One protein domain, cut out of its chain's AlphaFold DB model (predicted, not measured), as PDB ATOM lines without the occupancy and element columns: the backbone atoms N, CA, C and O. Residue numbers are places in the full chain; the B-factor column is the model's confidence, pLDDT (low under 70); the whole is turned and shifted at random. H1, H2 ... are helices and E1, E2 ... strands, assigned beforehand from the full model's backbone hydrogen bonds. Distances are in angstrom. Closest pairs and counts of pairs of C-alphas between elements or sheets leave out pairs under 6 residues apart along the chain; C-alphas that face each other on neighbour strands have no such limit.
ATOM      1  N   THR A  94      77.952  20.663  -9.460       42.00
ATOM      2  CA  THR A  94      77.433  19.380  -9.958       42.00
ATOM      3  C   THR A  94      78.528  18.471 -10.517       42.00
ATOM      4  O   THR A  94      79.521  18.921 -11.093       42.00
ATOM      5  N   ASP A  95      78.374  17.171 -10.279       47.97
ATOM      6  CA  ASP A  95      79.264  16.134 -10.793       47.97
ATOM      7  C   ASP A  95      78.821  15.728 -12.206       47.97
ATOM      8  O   ASP A  95      77.895  14.933 -12.382       47.97
ATOM      9  N   ASP A  96      79.450  16.351 -13.206       49.16
ATOM     10  CA  ASP A  96      78.987  16.324 -14.597       49.16
ATOM     11  C   ASP A  96      79.860  15.465 -15.535       49.16
ATOM     12  O   ASP A  96      79.486  15.271 -16.694       49.16
ATOM     13  N   ASP A  97      80.984  14.889 -15.079       54.59
ATOM     14  CA  ASP A  97      81.794  13.990 -15.925       54.59
ATOM     15  C   ASP A  97      81.295  12.538 -15.885       54.59
ATOM     16  O   ASP A  97      81.961  11.603 -15.446       54.59
ATOM     17  N   ARG A  98      80.086  12.352 -16.415       57.59
ATOM     18  CA  ARG A  98      79.448  11.039 -16.602       57.59
ATOM     19  C   ARG A  98      80.072  10.219 -17.744       57.59
ATOM     20  O   ARG A  98      79.536   9.173 -18.105       57.59
ATOM     21  N   THR A  99      81.152  10.702 -18.371       60.16
ATOM     22  CA  THR A  99      81.718  10.107 -19.596       60.16
ATOM     23  C   THR A  99      82.873   9.146 -19.326       60.16
ATOM     24  O   THR A  99      83.117   8.236 -20.124       60.16
ATOM     25  N   ALA A 100      83.552   9.293 -18.186       65.06
ATOM     26  CA  ALA A 100      84.620   8.397 -17.769       65.06
ATOM     27  C   ALA A 100      84.098   6.973 -17.492       65.06
ATOM     28  O   ALA A 100      83.050   6.774 -16.881       65.06
ATOM     29  N   ALA A 101      84.859   5.952 -17.902       64.94
ATOM     30  CA  ALA A 101      84.451   4.550 -17.752       64.94
ATOM     31  C   ALA A 101      84.188   4.150 -16.286       64.94
ATOM     32  O   ALA A 101      83.273   3.378 -16.020       64.94
ATOM     33  N   HIS A 102      84.942   4.723 -15.343       66.25
ATOM     34  CA  HIS A 102      84.798   4.484 -13.906       66.25
ATOM     35  C   HIS A 102      83.635   5.259 -13.246       66.25
ATOM     36  O   HIS A 102      83.446   5.152 -12.038       66.25
ATOM     37  N   GLU A 103      82.863   6.040 -14.012       69.88
ATOM     38  CA  GLU A 103      81.707   6.813 -13.527       69.88
ATOM     39  C   GLU A 103      80.353   6.278 -14.011       69.88
ATOM     40  O   GLU A 103      79.312   6.739 -13.540       69.88
ATOM     41  N   ARG A 104      80.361   5.315 -14.944       67.38
ATOM     42  CA  ARG A 104      79.187   4.884 -15.721       67.38
ATOM     43  C   ARG A 104      78.054   4.305 -14.875       67.38
ATOM     44  O   ARG A 104      76.900   4.660 -15.093       67.38
ATOM     45  N   ASP A 105      78.392   3.448 -13.918       69.62
ATOM     46  CA  ASP A 105      77.422   2.662 -13.142       69.62
ATOM     47  C   ASP A 105      77.198   3.232 -11.727       69.62
ATOM     48  O   ASP A 105      76.663   2.570 -10.839       69.62
ATOM     49  N   ARG A 106      77.638   4.478 -11.495       70.50
ATOM     50  CA  ARG A 106      77.660   5.106 -10.171       70.50
ATOM     51  C   ARG A 106      76.367   5.916  -9.933       70.50
ATOM     52  O   ARG A 106      76.092   6.833 -10.714       70.50
ATOM     53  N   PRO A 107      75.569   5.610  -8.887       68.56
ATOM     54  CA  PRO A 107      74.259   6.225  -8.673       68.56
ATOM     55  C   PRO A 107      74.379   7.706  -8.297       68.56
ATOM     56  O   PRO A 107      75.248   8.086  -7.513       68.56
ATOM     57  N   ASP A 108      73.457   8.535  -8.798       65.56
ATOM     58  CA  ASP A 108      73.510   9.995  -8.623       65.56
ATOM     59  C   ASP A 108      73.469  10.441  -7.149       65.56
ATOM     60  O   ASP A 108      74.099  11.440  -6.800       65.56
ATOM     61  N   ALA A 109      72.838   9.665  -6.259       61.12
ATOM     62  CA  ALA A 109      72.904   9.888  -4.813       61.12
ATOM     63  C   ALA A 109      74.364   9.902  -4.308       61.12
ATOM     64  O   ALA A 109      74.810  10.884  -3.708       61.12
ATOM     65  N   GLY A 110      75.157   8.877  -4.654       63.06
ATOM     66  CA  GLY A 110      76.553   8.695  -4.228       63.06
ATOM     67  C   GLY A 110      77.527   9.806  -4.657       63.06
ATOM     68  O   GLY A 110      78.687   9.818  -4.243       63.06
ATOM     69  N   ARG A 111      77.088  10.767  -5.477       69.62
ATOM     70  CA  ARG A 111      77.896  11.903  -5.952       69.62
ATOM     71  C   ARG A 111      77.897  13.100  -4.989       69.62
ATOM     72  O   ARG A 111      78.634  14.057  -5.208       69.62
ATOM     73  N   THR A 112      77.107  13.058  -3.912       71.88
ATOM     74  CA  THR A 112      76.804  14.235  -3.067       71.88
ATOM     75  C   THR A 112      77.411  14.223  -1.658       71.88
ATOM     76  O   THR A 112      77.121  15.123  -0.871       71.88
ATOM     77  N   ALA A 113      78.280  13.268  -1.315       76.50
ATOM     78  CA  ALA A 113      78.843  13.145   0.038       76.50
ATOM     79  C   ALA A 113      79.971  14.153   0.359       76.50
ATOM     80  O   ALA A 113      79.980  14.761   1.429       76.50
ATOM     81  N   GLN A 114      80.929  14.345  -0.556       82.06
ATOM     82  CA  GLN A 114      82.173  15.084  -0.291       82.06
ATOM     83  C   GLN A 114      81.986  16.610  -0.237       82.06
ATOM     84  O   GLN A 114      81.148  17.182  -0.942       82.06
ATOM     85  N   ARG A 115      82.794  17.296   0.582       76.56
ATOM     86  CA  ARG A 115      82.754  18.759   0.764       76.56
ATOM     87  C   ARG A 115      84.057  19.432   0.359       76.56
ATOM     88  O   ARG A 115      85.139  18.875   0.504       76.56
ATOM     89  N   TYR A 116      83.928  20.673  -0.100       80.69
ATOM     90  CA  TYR A 116      85.036  21.547  -0.470       80.69
ATOM     91  C   TYR A 116      84.799  22.938   0.126       80.69
ATOM     92  O   TYR A 116      83.719  23.495  -0.094       80.69
ATOM     93  N   PRO A 117      85.767  23.524   0.853       78.81
ATOM     94  CA  PRO A 117      85.676  24.910   1.291       78.81
ATOM     95  C   PRO A 117      85.520  25.844   0.085       78.81
ATOM     96  O   PRO A 117      86.364  25.849  -0.810       78.81
ATOM     97  N   ARG A 118      84.432  26.623   0.058       73.31
ATOM     98  CA  ARG A 118      84.134  27.580  -1.022       73.31
ATOM     99  C   ARG A 118      84.453  29.023  -0.638       73.31
ATOM    100  O   ARG A 118      85.068  29.743  -1.413       73.31
ATOM    101  N   SER A 119      84.046  29.440   0.557       71.44
ATOM    102  CA  SER A 119      84.307  30.778   1.089       71.44
ATOM    103  C   SER A 119      84.390  30.737   2.609       71.44
ATOM    104  O   SER A 119      83.640  29.992   3.238       71.44
ATOM    105  N   VAL A 120      85.230  31.587   3.192       73.31
ATOM    106  CA  VAL A 120      85.290  31.842   4.637       73.31
ATOM    107  C   VAL A 120      85.049  33.333   4.844       73.31
ATOM    108  O   VAL A 120      85.662  34.149   4.160       73.31
ATOM    109  N   ARG A 121      84.152  33.697   5.766       69.62
ATOM    110  CA  ARG A 121      83.899  35.094   6.152       69.62
ATOM    111  C   ARG A 121      84.312  35.310   7.599       69.62
ATOM    112  O   ARG A 121      84.085  34.447   8.443       69.62
ATOM    113  N   TYR A 122      84.921  36.457   7.862       68.50
ATOM    114  CA  TYR A 122      85.427  36.872   9.167       68.50
ATOM    115  C   TYR A 122      85.372  38.405   9.265       68.50
ATOM    116  O   TYR A 122      85.132  39.074   8.262       68.50
ATOM    117  N   GLY A 123      85.573  38.964  10.462       67.69
ATOM    118  CA  GLY A 123      85.484  40.416  10.675       67.69
ATOM    119  C   GLY A 123      84.043  40.941  10.686       67.69
ATOM    120  O   GLY A 123      83.748  41.972  10.087       67.69
ATOM    121  N   ASN A 124      83.132  40.217  11.342       64.69
ATOM    122  CA  ASN A 124      81.726  40.592  11.477       64.69
ATOM    123  C   ASN A 124      81.569  41.964  12.164       64.69
ATOM    124  O   ASN A 124      82.054  42.171  13.276       64.69
ATOM    125  N   LYS A 125      80.852  42.893  11.515       63.28
ATOM    126  CA  LYS A 125      80.614  44.255  12.040       63.28
ATOM    127  C   LYS A 125      79.651  44.272  13.233       63.28
ATOM    128  O   LYS A 125      79.689  45.193  14.043       63.28
ATOM    129  N   VAL A 126      78.793  43.257  13.346       59.28
ATOM    130  CA  VAL A 126      77.854  43.066  14.457       59.28
ATOM    131  C   VAL A 126      78.197  41.759  15.168       59.28
ATOM    132  O   VAL A 126      78.359  40.723  14.530       59.28
ATOM    133  N   SER A 127      78.254  41.760  16.501       54.84
ATOM    134  CA  SER A 127      78.587  40.576  17.318       54.84
ATOM    135  C   SER A 127      77.490  39.491  17.365       54.84
ATOM    136  O   SER A 127      77.424  38.732  18.332       54.84
ATOM    137  N   ARG A 136      75.301  37.137  -4.092       52.59
ATOM    138  CA  ARG A 136      76.115  36.407  -5.068       52.59
ATOM    139  C   ARG A 136      77.597  36.323  -4.713       52.59
ATOM    140  O   ARG A 136      78.203  37.298  -4.282       52.59
ATOM    141  N   ASP A 137      78.184  35.159  -4.960       56.50
ATOM    142  CA  ASP A 137      79.629  34.955  -5.084       56.50
ATOM    143  C   ASP A 137      80.034  35.299  -6.537       56.50
ATOM    144  O   ASP A 137      79.347  34.856  -7.463       56.50
ATOM    145  N   PRO A 138      81.113  36.065  -6.805       54.28
ATOM    146  CA  PRO A 138      81.564  36.337  -8.176       54.28
ATOM    147  C   PRO A 138      81.915  35.072  -8.989       54.28
ATOM    148  O   PRO A 138      81.981  35.144 -10.214       54.28
ATOM    149  N   ALA A 139      82.091  33.910  -8.346       54.72
ATOM    150  CA  ALA A 139      82.227  32.603  -8.995       54.72
ATOM    151  C   ALA A 139      80.896  31.819  -9.161       54.72
ATOM    152  O   ALA A 139      80.915  30.657  -9.583       54.72
ATOM    153  N   ASP A 140      79.729  32.392  -8.836       57.03
ATOM    154  CA  ASP A 140      78.415  31.758  -9.045       57.03
ATOM    155  C   ASP A 140      78.068  31.635 -10.541       57.03
ATOM    156  O   ASP A 140      77.499  32.543 -11.154       57.03
ATOM    157  N   GLY A 141      78.361  30.462 -11.109       56.38
ATOM    158  CA  GLY A 141      77.967  30.068 -12.466       56.38
ATOM    159  C   GLY A 141      79.067  29.378 -13.277       56.38
ATOM    160  O   GLY A 141      78.766  28.800 -14.317       56.38
ATOM    161  N   LEU A 142      80.323  29.398 -12.815       61.34
ATOM    162  CA  LEU A 142      81.416  28.683 -13.480       61.34
ATOM    163  C   LEU A 142      81.508  27.232 -12.970       61.34
ATOM    164  O   LEU A 142      81.673  27.032 -11.761       61.34
ATOM    165  N   PRO A 143      81.440  26.212 -13.850       69.88
ATOM    166  CA  PRO A 143      81.595  24.823 -13.440       69.88
ATOM    167  C   PRO A 143      83.029  24.570 -12.969       69.88
ATOM    168  O   PRO A 143      84.001  24.950 -13.624       69.88
ATOM    169  N   TRP A 144      83.176  23.908 -11.823       76.69
ATOM    170  CA  TRP A 144      84.489  23.506 -11.328       76.69
ATOM    171  C   TRP A 144      85.026  22.332 -12.150       76.69
ATOM    172  O   TRP A 144      84.312  21.366 -12.410       76.69
ATOM    173  N   SER A 145      86.303  22.377 -12.522       75.75
ATOM    174  CA  SER A 145      86.957  21.266 -13.217       75.75
ATOM    175  C   SER A 145      86.998  20.002 -12.351       75.75
ATOM    176  O   SER A 145      87.191  20.072 -11.134       75.75
ATOM    177  N   CYS A 146      86.873  18.836 -12.982       76.50
ATOM    178  CA  CYS A 146      87.299  17.570 -12.386       76.50
ATOM    179  C   CYS A 146      88.832  17.454 -12.433       76.50
ATOM    180  O   CYS A 146      89.475  17.947 -13.365       76.50
ATOM    181  N   ARG A 147      89.406  16.803 -11.421       80.31
ATOM    182  CA  ARG A 147      90.772  16.271 -11.419       80.31
ATOM    183  C   ARG A 147      90.841  15.023 -12.303       80.31
ATOM    184  O   ARG A 147      89.831  14.342 -12.461       80.31
ATOM    185  N   ASN A 148      92.018  14.711 -12.839       76.31
ATOM    186  CA  ASN A 148      92.190  13.546 -13.716       76.31
ATOM    187  C   ASN A 148      92.304  12.222 -12.928       76.31
ATOM    188  O   ASN A 148      92.185  11.148 -13.508       76.31
ATOM    189  N   ASP A 149      92.524  12.309 -11.615       78.25
ATOM    190  CA  ASP A 149      92.778  11.223 -10.665       78.25
ATOM    191  C   ASP A 149      91.724  11.181  -9.525       78.25
ATOM    192  O   ASP A 149      92.048  11.404  -8.353       78.25
ATOM    193  N   PRO A 150      90.428  10.969  -9.824       82.12
ATOM    194  CA  PRO A 150      89.393  10.916  -8.798       82.12
ATOM    195  C   PRO A 150      89.508   9.646  -7.945       82.12
ATOM    196  O   PRO A 150      89.608   8.530  -8.457       82.12
ATOM    197  N   PHE A 151      89.435   9.813  -6.625       85.75
ATOM    198  CA  PHE A 151      89.565   8.727  -5.650       85.75
ATOM    199  C   PHE A 151      88.435   8.748  -4.618       85.75
ATOM    200  O   PHE A 151      87.736   9.750  -4.455       85.75
ATOM    201  N   SER A 152      88.275   7.641  -3.898       87.69
ATOM    202  CA  SER A 152      87.197   7.436  -2.929       87.69
ATOM    203  C   SER A 152      87.752   7.030  -1.568       87.69
ATOM    204  O   SER A 152      88.686   6.235  -1.493       87.69
ATOM    205  N   ALA A 153      87.154   7.532  -0.489       86.69
ATOM    206  CA  ALA A 153      87.399   7.056   0.868       86.69
ATOM    207  C   ALA A 153      86.120   6.434   1.441       86.69
ATOM    208  O   ALA A 153      85.055   7.033   1.354       86.69
ATOM    209  N   TYR A 154      86.246   5.263   2.067       86.81
ATOM    210  CA  TYR A 154      85.127   4.502   2.648       86.81
ATOM    211  C   TYR A 154      85.177   4.436   4.183       86.81
ATOM    212  O   TYR A 154      84.509   3.619   4.804       86.81
ATOM    213  N   ARG A 155      85.978   5.297   4.834       83.38
ATOM    214  CA  ARG A 155      86.151   5.288   6.304       83.38
ATOM    215  C   ARG A 155      84.858   5.578   7.084       83.38
ATOM    216  O   ARG A 155      84.796   5.261   8.266       83.38
ATOM    217  N   ALA A 156      83.858   6.150   6.416       80.38
ATOM    218  CA  ALA A 156      82.532   6.458   6.942       80.38
ATOM    219  C   ALA A 156      81.484   5.357   6.651       80.38
ATOM    220  O   ALA A 156      80.295   5.600   6.775       80.38
ATOM    221  N   GLY A 157      81.881   4.166   6.185       81.44
ATOM    222  CA  GLY A 157      80.943   3.112   5.764       81.44
ATOM    223  C   GLY A 157      80.310   3.343   4.382       81.44
ATOM    224  O   GLY A 157      80.095   2.378   3.655       81.44
ATOM    225  N   PHE A 158      80.123   4.600   3.972       80.56
ATOM    226  CA  PHE A 158      79.702   5.009   2.626       80.56
ATOM    227  C   PHE A 158      80.833   5.679   1.828       80.56
ATOM    228  O   PHE A 158      81.905   5.997   2.352       80.56
ATOM    229  N   GLU A 159      80.600   5.895   0.530       82.50
ATOM    230  CA  GLU A 159      81.599   6.451  -0.384       82.50
ATOM    231  C   GLU A 159      81.735   7.981  -0.276       82.50
ATOM    232  O   GLU A 159      80.837   8.738  -0.647       82.50
ATOM    233  N   VAL A 160      82.920   8.455   0.118       82.88
ATOM    234  CA  VAL A 160      83.310   9.871   0.058       82.88
ATOM    235  C   VAL A 160      84.266  10.083  -1.120       82.88
ATOM    236  O   VAL A 160      85.475   9.856  -1.029       82.88
ATOM    237  N   ARG A 161      83.704  10.497  -2.260       86.00
ATOM    238  CA  ARG A 161      84.388  10.622  -3.558       86.00
ATOM    239  C   ARG A 161      84.977  12.015  -3.791       86.00
ATOM    240  O   ARG A 161      84.287  13.014  -3.620       86.00
ATOM    241  N   SER A 162      86.232  12.095  -4.230       85.56
ATOM    242  CA  SER A 162      86.962  13.353  -4.418       85.56
ATOM    243  C   SER A 162      87.257  13.671  -5.888       85.56
ATOM    244  O   SER A 162      88.091  13.015  -6.504       85.56
ATOM    245  N   TYR A 163      86.649  14.742  -6.417       80.75
ATOM    246  CA  TYR A 163      86.819  15.213  -7.804       80.75
ATOM    247  C   TYR A 163      87.527  16.558  -7.966       80.75
ATOM    248  O   TYR A 163      87.968  16.869  -9.068       80.75
ATOM    249  N   ARG A 164      87.581  17.411  -6.941       82.50
ATOM    250  CA  ARG A 164      87.991  18.818  -7.114       82.50
ATOM    251  C   ARG A 164      89.401  19.074  -6.590       82.50
ATOM    252  O   ARG A 164      89.834  18.459  -5.616       82.50
ATOM    253  N   LEU A 165      90.083  20.019  -7.234       85.06
ATOM    254  CA  LEU A 165      91.338  20.623  -6.790       85.06
ATOM    255  C   LEU A 165      91.109  22.128  -6.634       85.06
ATOM    256  O   LEU A 165      90.478  22.748  -7.491       85.06
TER     257      LEU A 165
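AT A GLANCE: This is residues 94 to 127 and 136 to 165 of the 330 residues of an uncharacterized protein of Streptomyces sp. A7024 (UniProt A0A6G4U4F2). There is little regular structure: a small two-stranded hairpin, E1 and E2, makes one side of the model, with the one-turn helix H1 near E2; the long loops of residues 94 to 107 and 136 to 150 lie toward the hairpin's open end, and the loop of residues 112 to 127 runs away from it, its residues 120 to 127 sticking out as an arm. The 64 printed residues hold H1, E1 and E2 in that order, the sheet E1 - E2 being antiparallel. The class is mixed, with only 15 residues in named elements. The whole is loose, radius of gyration of the C-alphas 15.4 A, and elongated, spanning 49 by 29 by 20 A.

HOW THE PARTS SIT: H1, residues 108 to 111, is too short for any O i to N i+4 pair; its one O i to N i+3 pair is within range. Its closest C-alpha pair with E2, residues 158 to 162, is Gly 110 and Glu 159, 6.7 A. E1, residues 151 to 156, and E2 form a hairpin at 146 degrees, with N 153 and O 160 within hydrogen-bond range at 2.9 A.

IN THESE COORDINATES: H1 begins at C-alpha 108 (73.510, 9.995, -8.623). E1 is 14.6 A long and E2 13.1 A, ending at C-alpha 162 (86.962, 13.353, -4.418).

THE WHOLE: Residues 128 to 135 are not printed; C-alphas 127 and 136 are 22.9 A apart. The link E1 to E2 is tight. Mean pLDDT of the printed part is 70.5, with 32 residues under 70.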